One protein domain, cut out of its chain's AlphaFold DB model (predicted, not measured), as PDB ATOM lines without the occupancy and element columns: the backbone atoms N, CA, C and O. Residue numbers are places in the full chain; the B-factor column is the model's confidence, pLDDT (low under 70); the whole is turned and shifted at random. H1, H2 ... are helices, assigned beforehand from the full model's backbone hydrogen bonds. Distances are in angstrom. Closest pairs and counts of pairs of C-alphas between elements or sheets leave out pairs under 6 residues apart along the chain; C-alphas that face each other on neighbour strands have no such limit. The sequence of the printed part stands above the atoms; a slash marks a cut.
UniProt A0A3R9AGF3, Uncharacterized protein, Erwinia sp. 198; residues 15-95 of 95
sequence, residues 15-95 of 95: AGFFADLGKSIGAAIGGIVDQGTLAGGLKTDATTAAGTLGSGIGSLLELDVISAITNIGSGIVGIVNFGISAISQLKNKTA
ATOM      1  N   ALA A  15      61.408  67.813  29.436       72.75
ATOM      2  CA  ALA A  15      61.114  66.631  30.232       72.75
ATOM      3  C   ALA A  15      59.923  66.923  31.166       72.75
ATOM      4  O   ALA A  15      59.795  68.024  31.702       72.75
ATOM      5  N   GLY A  16      59.009  65.962  31.287       79.50
ATOM      6  CA  GLY A  16      57.745  66.092  32.010       79.50
ATOM      7  C   GLY A  16      56.565  66.644  31.197       79.50
ATOM      8  O   GLY A  16      55.431  66.537  31.657       79.50
ATOM      9  N   PHE A  17      56.764  67.201  29.993       86.62
ATOM     10  CA  PHE A  17      55.669  67.782  29.202       86.62
ATOM     11  C   PHE A  17      54.583  66.769  28.794       86.62
ATOM     12  O   PHE A  17      53.389  67.014  28.981       86.62
ATOM     13  N   PHE A  18      54.971  65.633  28.217       88.06
ATOM     14  CA  PHE A  18      54.053  64.560  27.852       88.06
ATOM     15  C   PHE A  18      53.513  63.842  29.085       88.06
ATOM     16  O   PHE A  18      52.349  63.443  29.069       88.06
ATOM     17  N   ALA A  19      54.307  63.700  30.149       88.75
ATOM     18  CA  ALA A  19      53.845  63.169  31.428       88.75
ATOM     19  C   ALA A  19      52.731  64.044  32.030       88.75
ATOM     20  O   ALA A  19      51.693  63.529  32.449       88.75
ATOM     21  N   ASP A  20      52.881  65.366  32.007       90.00
ATOM     22  CA  ASP A  20      51.865  66.305  32.487       90.00
ATOM     23  C   ASP A  20      50.643  66.353  31.564       90.00
ATOM     24  O   ASP A  20      49.500  66.348  32.035       90.00
ATOM     25  N   LEU A  21      50.853  66.323  30.245       89.94
ATOM     26  CA  LEU A  21      49.769  66.236  29.270       89.94
ATOM     27  C   LEU A  21      48.957  64.949  29.459       89.94
ATOM     28  O   LEU A  21      47.729  64.986  29.554       89.94
ATOM     29  N   GLY A  22      49.642  63.812  29.557       90.38
ATOM     30  CA  GLY A  22      49.039  62.509  29.796       90.38
ATOM     31  C   GLY A  22      48.281  62.481  31.119       90.38
ATOM     32  O   GLY A  22      47.153  61.990  31.171       90.38
ATOM     33  N   LYS A  23      48.837  63.095  32.169       93.62
ATOM     34  CA  LYS A  23      48.158  63.269  33.455       93.62
ATOM     35  C   LYS A  23      46.873  64.071  33.328       93.62
ATOM     36  O   LYS A  23      45.848  63.656  33.863       93.62
ATOM     37  N   SER A  24      46.912  65.196  32.619       92.06
ATOM     38  CA  SER A  24      45.742  66.050  32.421       92.06
ATOM     39  C   SER A  24      44.640  65.328  31.643       92.06
ATOM     40  O   SER A  24      43.472  65.410  32.020       92.06
ATOM     41  N   ILE A  25      44.997  64.600  30.581       92.31
ATOM     42  CA  ILE A  25      44.042  63.814  29.787       92.31
ATOM     43  C   ILE A  25      43.448  62.690  30.641       92.31
ATOM     44  O   ILE A  25      42.229  62.527  30.696       92.31
ATOM     45  N   GLY A  26      44.299  61.947  31.351       91.69
ATOM     46  CA  GLY A  26      43.876  60.873  32.243       91.69
ATOM     47  C   GLY A  26      42.939  61.368  33.345       91.69
ATOM     48  O   GLY A  26      41.882  60.780  33.564       91.69
ATOM     49  N   ALA A  27      43.267  62.492  33.982       93.06
ATOM     50  CA  ALA A  27      42.435  63.105  35.012       93.06
ATOM     51  C   ALA A  27      41.090  63.591  34.455       93.06
ATOM     52  O   ALA A  27      40.067  63.415  35.109       93.06
ATOM     53  N   ALA A  28      41.051  64.144  33.239       92.44
ATOM     54  CA  ALA A  28      39.794  64.545  32.608       92.44
ATOM     55  C   ALA A  28      38.861  63.344  32.369       92.44
ATOM     56  O   ALA A  28      37.670  63.413  32.675       92.44
ATOM     57  N   ILE A  29      39.405  62.223  31.881       91.56
ATOM     58  CA  ILE A  29      38.644  60.981  31.684       91.56
ATOM     59  C   ILE A  29      38.162  60.432  33.031       91.56
ATOM     60  O   ILE A  29      36.977  60.135  33.186       91.56
ATOM     61  N   GLY A  30      39.057  60.328  34.015       90.75
ATOM     62  CA  GLY A  30      38.708  59.852  35.352       90.75
ATOM     63  C   GLY A  30      37.670  60.742  36.041       90.75
ATOM     64  O   GLY A  30      36.760  60.225  36.678       90.75
ATOM     65  N   GLY A  31      37.714  62.055  35.806       91.50
ATOM     66  CA  GLY A  31      36.720  63.005  36.300       91.50
ATOM     67  C   GLY A  31      35.321  62.744  35.750       91.50
ATOM     68  O   GLY A  31      34.350  62.801  36.500       91.50
ATOM     69  N   ILE A  32      35.194  62.392  34.468       92.06
ATOM     70  CA  ILE A  32      33.900  62.008  33.879       92.06
ATOM     71  C   ILE A  32      33.374  60.721  34.529       92.06
ATOM     72  O   ILE A  32      32.186  60.630  34.844       92.06
ATOM     73  N   VAL A  33      34.250  59.739  34.765       91.00
ATOM     74  CA  VAL A  33      33.887  58.481  35.436       91.00
ATOM     75  C   VAL A  33      33.443  58.737  36.879       91.00
ATOM     76  O   VAL A  33      32.400  58.230  37.294       91.00
ATOM     77  N   ASP A  34      34.164  59.576  37.621       90.19
ATOM     78  CA  ASP A  34      33.800  59.954  38.987       90.19
ATOM     79  C   ASP A  34      32.447  60.668  39.025       90.19
ATOM     80  O   ASP A  34      31.591  60.301  39.824       90.19
ATOM     81  N   GLN A  35      32.185  61.604  38.110       90.44
ATOM     82  CA  GLN A  35      30.872  62.256  38.006       90.44
ATOM     83  C   GLN A  35      29.749  61.260  37.682       90.44
ATOM     84  O   GLN A  35      28.673  61.319  38.280       90.44
ATOM     85  N   GLY A  36      29.998  60.302  36.784       88.31
ATOM     86  CA  GLY A  36      29.036  59.246  36.463       88.31
ATOM     87  C   GLY A  36      28.738  58.333  37.657       88.31
ATOM     88  O   GLY A  36      27.578  58.022  37.934       88.31
ATOM     89  N   THR A  37      29.767  57.936  38.407       87.69
ATOM     90  CA  THR A  37      29.596  57.098  39.606       87.69
ATOM     91  C   THR A  37      28.902  57.858  40.736       87.69
ATOM     92  O   THR A  37      28.025  57.291  41.391       87.69
ATOM     93  N   LEU A  38      29.189  59.156  40.892       89.69
ATOM     94  CA  LEU A  38      28.504  60.046  41.831       89.69
ATOM     95  C   LEU A  38      27.014  60.173  41.508       89.69
ATOM     96  O   LEU A  38      26.197  60.100  42.425       89.69
ATOM     97  N   ALA A  39      26.640  60.272  40.230       86.62
ATOM     98  CA  ALA A  39      25.234  60.244  39.815       86.62
ATOM     99  C   ALA A  39      24.540  58.912  40.175       86.62
ATOM    100  O   ALA A  39      23.352  58.892  40.491       86.62
ATOM    101  N   GLY A  40      25.291  57.804  40.204       83.38
ATOM    102  CA  GLY A  40      24.846  56.501  40.721       83.38
ATOM    103  C   GLY A  40      24.829  56.386  42.255       83.38
ATOM    104  O   GLY A  40      24.414  55.358  42.802       83.38
ATOM    105  N   GLY A  41      25.254  57.431  42.970       84.62
ATOM    106  CA  GLY A  41      25.367  57.462  44.428       84.62
ATOM    107  C   GLY A  41      26.604  56.750  44.975       84.62
ATOM    108  O   GLY A  41      26.579  56.311  46.122       84.62
ATOM    109  N   LEU A  42      27.654  56.602  44.165       87.69
ATOM    110  CA  LEU A  42      28.941  56.031  44.555       87.69
ATOM    111  C   LEU A  42      29.998  57.134  44.563       87.69
ATOM    112  O   LEU A  42      30.108  57.902  43.614       87.69
ATOM    113  N   LYS A  43      30.805  57.207  45.618       86.44
ATOM    114  CA  LYS A  43      31.941  58.128  45.692       86.44
ATOM    115  C   LYS A  43      33.219  57.366  45.379       86.44
ATOM    116  O   LYS A  43      33.630  56.506  46.156       86.44
ATOM    117  N   THR A  44      33.835  57.668  44.250       87.88
ATOM    118  CA  THR A  44      35.037  56.979  43.773       87.88
ATOM    119  C   THR A  44      36.132  57.990  43.389       87.88
ATOM    120  O   THR A  44      35.905  59.194  43.511       87.88
ATOM    121  N   ASP A  45      37.337  57.506  43.064       89.50
ATOM    122  CA  ASP A  45      38.512  58.332  42.720       89.50
ATOM    123  C   ASP A  45      39.240  57.784  41.476       89.50
ATOM    124  O   ASP A  45      40.417  57.411  41.490       89.50
ATOM    125  N   ALA A  46      38.501  57.668  40.374       88.69
ATOM    126  CA  ALA A  46      39.046  57.357  39.061       88.69
ATOM    127  C   ALA A  46      39.915  58.497  38.521       88.69
ATOM    128  O   ALA A  46      40.846  58.225  37.766       88.69
ATOM    129  N   THR A  47      39.651  59.754  38.897       92.94
ATOM    130  CA  THR A  47      40.427  60.933  38.473       92.94
ATOM    131  C   THR A  47      41.907  60.767  38.786       92.94
ATOM    132  O   THR A  47      42.750  60.900  37.894       92.94
ATOM    133  N   THR A  48      42.238  60.433  40.035       91.50
ATOM    134  CA  THR A  48      43.634  60.291  40.461       91.50
ATOM    135  C   THR A  48      44.290  59.082  39.800       91.50
ATOM    136  O   THR A  48      45.412  59.177  39.296       91.50
ATOM    137  N   ALA A  49      43.579  57.954  39.739       90.94
ATOM    138  CA  ALA A  49      44.083  56.721  39.145       90.94
ATOM    139  C   ALA A  49      44.360  56.862  37.638       90.94
ATOM    140  O   ALA A  49      45.454  56.544  37.167       90.94
ATOM    141  N   ALA A  50      43.398  57.399  36.886       90.75
ATOM    142  CA  ALA A  50      43.518  57.624  35.451       90.75
ATOM    143  C   ALA A  50      44.541  58.721  35.129       90.75
ATOM    144  O   ALA A  50      45.301  58.574  34.175       90.75
ATOM    145  N   GLY A  51      44.628  59.777  35.944       93.81
ATOM    146  CA  GLY A  51      45.677  60.791  35.824       93.81
ATOM    147  C   GLY A  51      47.077  60.212  36.035       93.81
ATOM    148  O   GLY A  51      47.991  60.490  35.266       93.81
ATOM    149  N   THR A  52      47.252  59.343  37.029       93.38
ATOM    150  CA  THR A  52      48.549  58.699  37.302       93.38
ATOM    151  C   THR A  52      48.935  57.729  36.183       93.38
ATOM    152  O   THR A  52      50.071  57.749  35.711       93.38
ATOM    153  N   LEU A  53      47.969  56.957  35.672       92.25
ATOM    154  CA  LEU A  53      48.172  56.097  34.505       92.25
ATOM    155  C   LEU A  53      48.565  56.910  33.262       92.25
ATOM    156  O   LEU A  53      49.529  56.572  32.579       92.25
ATOM    157  N   GLY A  54      47.835  57.993  32.987       90.50
ATOM    158  CA  GLY A  54      48.105  58.884  31.863       90.50
ATOM    159  C   GLY A  54      49.478  59.542  31.962       90.50
ATOM    160  O   GLY A  54      50.180  59.628  30.958       90.50
ATOM    161  N   SER A  55      49.903  59.919  33.171       92.50
ATOM    162  CA  SER A  55      51.255  60.421  33.422       92.50
ATOM    163  C   SER A  55      52.320  59.402  33.047       92.50
ATOM    164  O   SER A  55      53.253  59.733  32.326       92.50
ATOM    165  N   GLY A  56      52.143  58.140  33.444       89.25
ATOM    166  CA  GLY A  56      53.087  57.084  33.095       89.25
ATOM    167  C   GLY A  56      53.155  56.782  31.596       89.25
ATOM    168  O   GLY A  56      54.240  56.538  31.076       89.25
ATOM    169  N   ILE A  57      52.029  56.865  30.877       89.06
ATOM    170  CA  ILE A  57      52.022  56.774  29.406       89.06
ATOM    171  C   ILE A  57      52.769  57.965  28.791       89.06
ATOM    172  O   ILE A  57      53.538  57.787  27.851       89.06
ATOM    173  N   GLY A  58      52.584  59.168  29.332       87.31
ATOM    174  CA  GLY A  58      53.313  60.357  28.907       87.31
ATOM    175  C   GLY A  58      54.823  60.250  29.127       87.31
ATOM    176  O   GLY A  58      55.592  60.546  28.218       87.31
ATOM    177  N   SER A  59      55.250  59.712  30.273       88.81
ATOM    178  CA  SER A  59      56.663  59.448  30.572       88.81
ATOM    179  C   SER A  59      57.313  58.462  29.588       88.81
ATOM    180  O   SER A  59      58.506  58.574  29.318       88.81
ATOM    181  N   LEU A  60      56.555  57.532  28.979       86.06
ATOM    182  CA  LEU A  60      57.092  56.664  27.914       86.06
ATOM    183  C   LEU A  60      57.502  57.461  26.672       86.06
ATOM    184  O   LEU A  60      58.510  57.135  26.047       86.06
ATOM    185  N   LEU A  61      56.731  58.491  26.313       86.25
ATOM    186  CA  LEU A  61      57.026  59.351  25.160       86.25
ATOM    187  C   LEU A  61      58.268  60.219  25.396       86.25
ATOM    188  O   LEU A  61      58.906  60.655  24.443       86.25
ATOM    189  N   GLU A  62      58.632  60.417  26.661       85.06
ATOM    190  CA  GLU A  62      59.832  61.134  27.099       85.06
ATOM    191  C   GLU A  62      61.046  60.218  27.281       85.06
ATOM    192  O   GLU A  62      62.118  60.689  27.652       85.06
ATOM    193  N   LEU A  63      60.897  58.914  27.014       85.19
ATOM    194  CA  LEU A  63      61.907  57.882  27.277       85.19
ATOM    195  C   LEU A  63      62.290  57.754  28.764       85.19
ATOM    196  O   LEU A  63      63.277  57.091  29.091       85.19
ATOM    197  N   ASP A  64      61.482  58.303  29.676       83.75
ATOM    198  CA  ASP A  64      61.605  58.074  31.114       83.75
ATOM    199  C   ASP A  64      60.891  56.771  31.494       83.75
ATOM    200  O   ASP A  64      59.780  56.731  32.031       83.75
ATOM    201  N   VAL A  65      61.556  55.665  31.163       84.94
ATOM    202  CA  VAL A  65      61.037  54.307  31.356       84.94
ATOM    203  C   VAL A  65      60.822  53.986  32.839       84.94
ATOM    204  O   VAL A  65      59.905  53.235  33.175       84.94
ATOM    205  N   ILE A  66      61.634  54.552  33.738       87.62
ATOM    206  CA  ILE A  66      61.526  54.283  35.176       87.62
ATOM    207  C   ILE A  66      60.237  54.908  35.711       87.62
ATOM    208  O   ILE A  66      59.395  54.189  36.258       87.62
ATOM    209  N   SER A  67      60.043  56.212  35.493       85.75
ATOM    210  CA  SER A  67      58.820  56.897  35.924       85.75
ATOM    211  C   SER A  67      57.592  56.337  35.216       85.75
ATOM    212  O   SER A  67      56.552  56.163  35.850       85.75
ATOM    213  N   ALA A  68      57.711  55.970  33.936       86.62
ATOM    214  CA  ALA A  68      56.637  55.322  33.196       86.62
ATOM    215  C   ALA A  68      56.145  54.041  33.877       86.62
ATOM    216  O   ALA A  68      54.949  53.903  34.128       86.62
ATOM    217  N   ILE A  69      57.048  53.118  34.219       90.25
ATOM    218  CA  ILE A  69      56.682  51.853  34.870       90.25
ATOM    219  C   ILE A  69      56.033  52.118  36.232       90.25
ATOM    220  O   ILE A  69      54.989  51.536  36.538       90.25
ATOM    221  N   THR A  70      56.615  53.005  37.042       92.31
ATOM    222  CA  THR A  70      56.087  53.329  38.373       92.31
ATOM    223  C   THR A  70      54.696  53.961  38.297       92.31
ATOM    224  O   THR A  70      53.783  53.520  38.998       92.31
ATOM    225  N   ASN A  71      54.507  54.947  37.419       90.81
ATOM    226  CA  ASN A  71      53.245  55.669  37.270       90.81
ATOM    227  C   ASN A  71      52.160  54.797  36.621       90.81
ATOM    228  O   ASN A  71      51.020  54.797  37.083       90.81
ATOM    229  N   ILE A  72      52.501  53.977  35.618       90.75
ATOM    230  CA  ILE A  72      51.563  53.001  35.041       90.75
ATOM    231  C   ILE A  72      51.133  51.992  36.109       90.75
ATOM    232  O   ILE A  72      49.938  51.762  36.290       90.75
ATOM    233  N   GLY A  73      52.086  51.421  36.853       91.00
ATOM    234  CA  GLY A  73      51.795  50.457  37.913       91.00
ATOM    235  C   GLY A  73      50.893  51.043  39.001       91.00
ATOM    236  O   GLY A  73      49.874  50.447  39.351       91.00
ATOM    237  N   SER A  74      51.222  52.242  39.490       93.00
ATOM    238  CA  SER A  74      50.409  52.957  40.480       93.00
ATOM    239  C   SER A  74      49.009  53.284  39.947       93.00
ATOM    240  O   SER A  74      48.016  53.057  40.641       93.00
ATOM    241  N   GLY A  75      48.909  53.720  38.687       89.56
ATOM    242  CA  GLY A  75      47.639  53.995  38.020       89.56
ATOM    243  C   GLY A  75      46.739  52.762  37.908       89.56
ATOM    244  O   GLY A  75      45.557  52.835  38.242       89.56
ATOM    245  N   ILE A  76      47.291  51.605  37.521       91.06
ATOM    246  CA  ILE A  76      46.541  50.338  37.444       91.06
ATOM    247  C   ILE A  76      46.012  49.935  38.825       91.06
ATOM    248  O   ILE A  76      44.833  49.605  38.958       91.06
ATOM    249  N   VAL A  77      46.853  49.997  39.862       93.81
ATOM    250  CA  VAL A  77      46.428  49.707  41.242       93.81
ATOM    251  C   VAL A  77      45.315  50.663  41.679       93.81
ATOM    252  O   VAL A  77      44.330  50.227  42.276       93.81
ATOM    253  N   GLY A  78      45.419  51.946  41.325       91.31
ATOM    254  CA  GLY A  78      44.368  52.936  41.553       91.31
ATOM    255  C   GLY A  78      43.034  52.555  40.899       91.31
ATOM    256  O   GLY A  78      41.997  52.623  41.554       91.31
ATOM    257  N   ILE A  79      43.050  52.083  39.647       89.94
ATOM    258  CA  ILE A  79      41.838  51.657  38.922       89.94
ATOM    259  C   ILE A  79      41.202  50.427  39.582       89.94
ATOM    260  O   ILE A  79      39.980  50.354  39.731       89.94
ATOM    261  N   VAL A  80      42.014  49.462  40.017       92.12
ATOM    262  CA  VAL A  80      41.511  48.285  40.739       92.12
ATOM    263  C   VAL A  80      40.872  48.702  42.068       92.12
ATOM    264  O   VAL A  80      39.760  48.269  42.377       92.12
ATOM    265  N   ASN A  81      41.515  49.597  42.821       91.56
ATOM    266  CA  ASN A  81      40.977  50.127  44.077       91.56
ATOM    267  C   ASN A  81      39.682  50.923  43.872       91.56
ATOM    268  O   ASN A  81      38.761  50.802  44.683       91.56
ATOM    269  N   PHE A  82      39.569  51.682  42.779       90.00
ATOM    270  CA  PHE A  82      38.321  52.314  42.350       90.00
ATOM    271  C   PHE A  82      37.203  51.271  42.183       90.00
ATOM    272  O   PHE A  82      36.125  51.426  42.761       90.00
ATOM    273  N   GLY A  83      37.468  50.172  41.466       87.62
ATOM    274  CA  GLY A  83      36.478  49.120  41.221       87.62
ATOM    275  C   GLY A  83      36.036  48.420  42.506       87.62
ATOM    276  O   GLY A  83      34.839  48.261  42.753       87.62
ATOM    277  N   ILE A  84      36.991  48.071  43.373       90.44
ATOM    278  CA  ILE A  84      36.712  47.494  44.697       90.44
ATOM    279  C   ILE A  84      35.862  48.457  45.536       90.44
ATOM    280  O   ILE A  84      34.880  48.036  46.152       90.44
ATOM    281  N   SER A  85      36.195  49.750  45.525       89.00
ATOM    282  CA  SER A  85      35.465  50.782  46.270       89.00
ATOM    283  C   SER A  85      34.024  50.927  45.782       89.00
ATOM    284  O   SER A  85      33.110  51.015  46.603       89.00
ATOM    285  N   ALA A  86      33.802  50.902  44.466       88.88
ATOM    286  CA  ALA A  86      32.469  50.948  43.875       88.88
ATOM    287  C   ALA A  86      31.626  49.723  44.273       88.88
ATOM    288  O   ALA A  86      30.491  49.869  44.728       88.88
ATOM    289  N   ILE A  87      32.194  48.516  44.170       89.69
ATOM    290  CA  ILE A  87      31.512  47.265  44.537       89.69
ATOM    291  C   ILE A  87      31.185  47.234  46.034       89.69
ATOM    292  O   ILE A  87      30.076  46.857  46.416       89.69
ATOM    293  N   SER A  88      32.124  47.648  46.889       90.88
ATOM    294  CA  SER A  88      31.922  47.704  48.340       90.88
ATOM    295  C   SER A  88      30.757  48.624  48.711       90.88
ATOM    296  O   SER A  88      29.893  48.239  49.498       90.88
ATOM    297  N   GLN A  89      30.681  49.801  48.089       89.56
ATOM    298  CA  GLN A  89      29.589  50.748  48.309       89.56
ATOM    299  C   GLN A  89      28.241  50.213  47.816       89.56
ATOM    300  O   GLN A  89      27.242  50.354  48.517       89.56
ATOM    301  N   LEU A  90      28.210  49.551  46.656       88.88
ATOM    302  CA  LEU A  90      26.994  48.911  46.151       88.88
ATOM    303  C   LEU A  90      26.488  47.828  47.105       88.88
ATOM    304  O   LEU A  90      25.307  47.824  47.432       88.88
ATOM    305  N   LYS A  91      27.377  46.954  47.592       89.31
ATOM    306  CA  LYS A  91      27.025  45.898  48.552       89.31
ATOM    307  C   LYS A  91      26.475  46.467  49.862       89.31
ATOM    308  O   LYS A  91      25.531  45.914  50.411       89.31
ATOM    309  N   ASN A  92      27.044  47.567  50.349       83.12
ATOM    310  CA  ASN A  92      26.587  48.218  51.580       83.12
ATOM    311  C   ASN A  92      25.257  48.969  51.404       83.12
ATOM    312  O   ASN A  92      24.610  49.279  52.394       83.12
ATOM    313  N   LYS A  93      24.855  49.283  50.166       75.19
ATOM    314  CA  LYS A  93      23.581  49.947  49.856       75.19
ATOM    315  C   LYS A  93      22.406  48.965  49.759       75.19
ATOM    316  O   LYS A  93      21.262  49.387  49.886       75.19
ATOM    317  N   THR A  94      22.676  47.687  49.485       67.06
ATOM    318  CA  THR A  94      21.675  46.607  49.403       67.06
ATOM    319  C   THR A  94      21.519  45.788  50.687       67.06
ATOM    320  O   THR A  94      20.624  44.943  50.728       67.06
ATOM    321  N   ALA A  95      22.368  46.010  51.694       56.53
ATOM    322  CA  ALA A  95      22.248  45.439  53.039       56.53
ATOM    323  C   ALA A  95      21.384  46.333  53.939       56.53
ATOM    324  O   ALA A  95      20.636  45.763  54.764       56.53
TER     325      ALA A  95
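What this domain is: This is residues 15 to 95 of the 95 residues of an uncharacterized protein of Erwinia sp. 198 (UniProt A0A3R9AGF3). Look for a thin row of three helices side by side, running up and down: H2, the shortest, is in the middle, with H1 along one side of it and the long H3 along the other. From the far end of H1 the chain folds back to H2, then turns sharply into H3, which makes most of the length. The printed part has 81 residues with three named helices, in the order H1, H2, H3, and no named strand; the class is all helix. It is only just compact, close to loose, with a radius of gyration of the C-alphas of 14.1 A, and its outline is a rod spanning 49 by 19 by 9 A.

How they stand to each other: Begin with H1, residues 17 to 39, and go on to H2, residues 46 to 61. These two touch and form a helical hairpin, opposite ways at a shallow tilt of 21 degrees; their closest C-alphas, those of Gly 30 and Thr 47, are 3.7 A apart. Next comes H3, residues 65 to 94. H2 and H3 touch as a second helical hairpin, opposite ways at a shallow tilt of 18 degrees; their closest C-alphas are those of Gly 56 and Ala 68, at 4.0 A. H1 and H3 are near each other, with 8 pairs of C-alphas within 10 A. In H1 and H3 every O i to N i+4 pair is within hydrogen-bond range; in H2, 11 of 12 are.

Where its parts are: Find C-alpha 17 at (55.669, 67.782, 29.202); from there H1 runs 33.1 A to C-alpha 39. H2 measures 22.8 A from C-alpha 46 at (39.046, 57.357, 39.061) to C-alpha 61. H3 runs 44.0 A and ends at C-alpha 94, (21.675, 46.607, 49.403).

The domain as a whole: The C-alphas of Ala 15 and Ala 95, the two farthest apart, are 49.8 A apart. The printed part has no cut; the link from H1 to H2 is short and that from H2 to H3 tight. Mean pLDDT of the printed part is 88.4, and residues 94 to 95 are under 70.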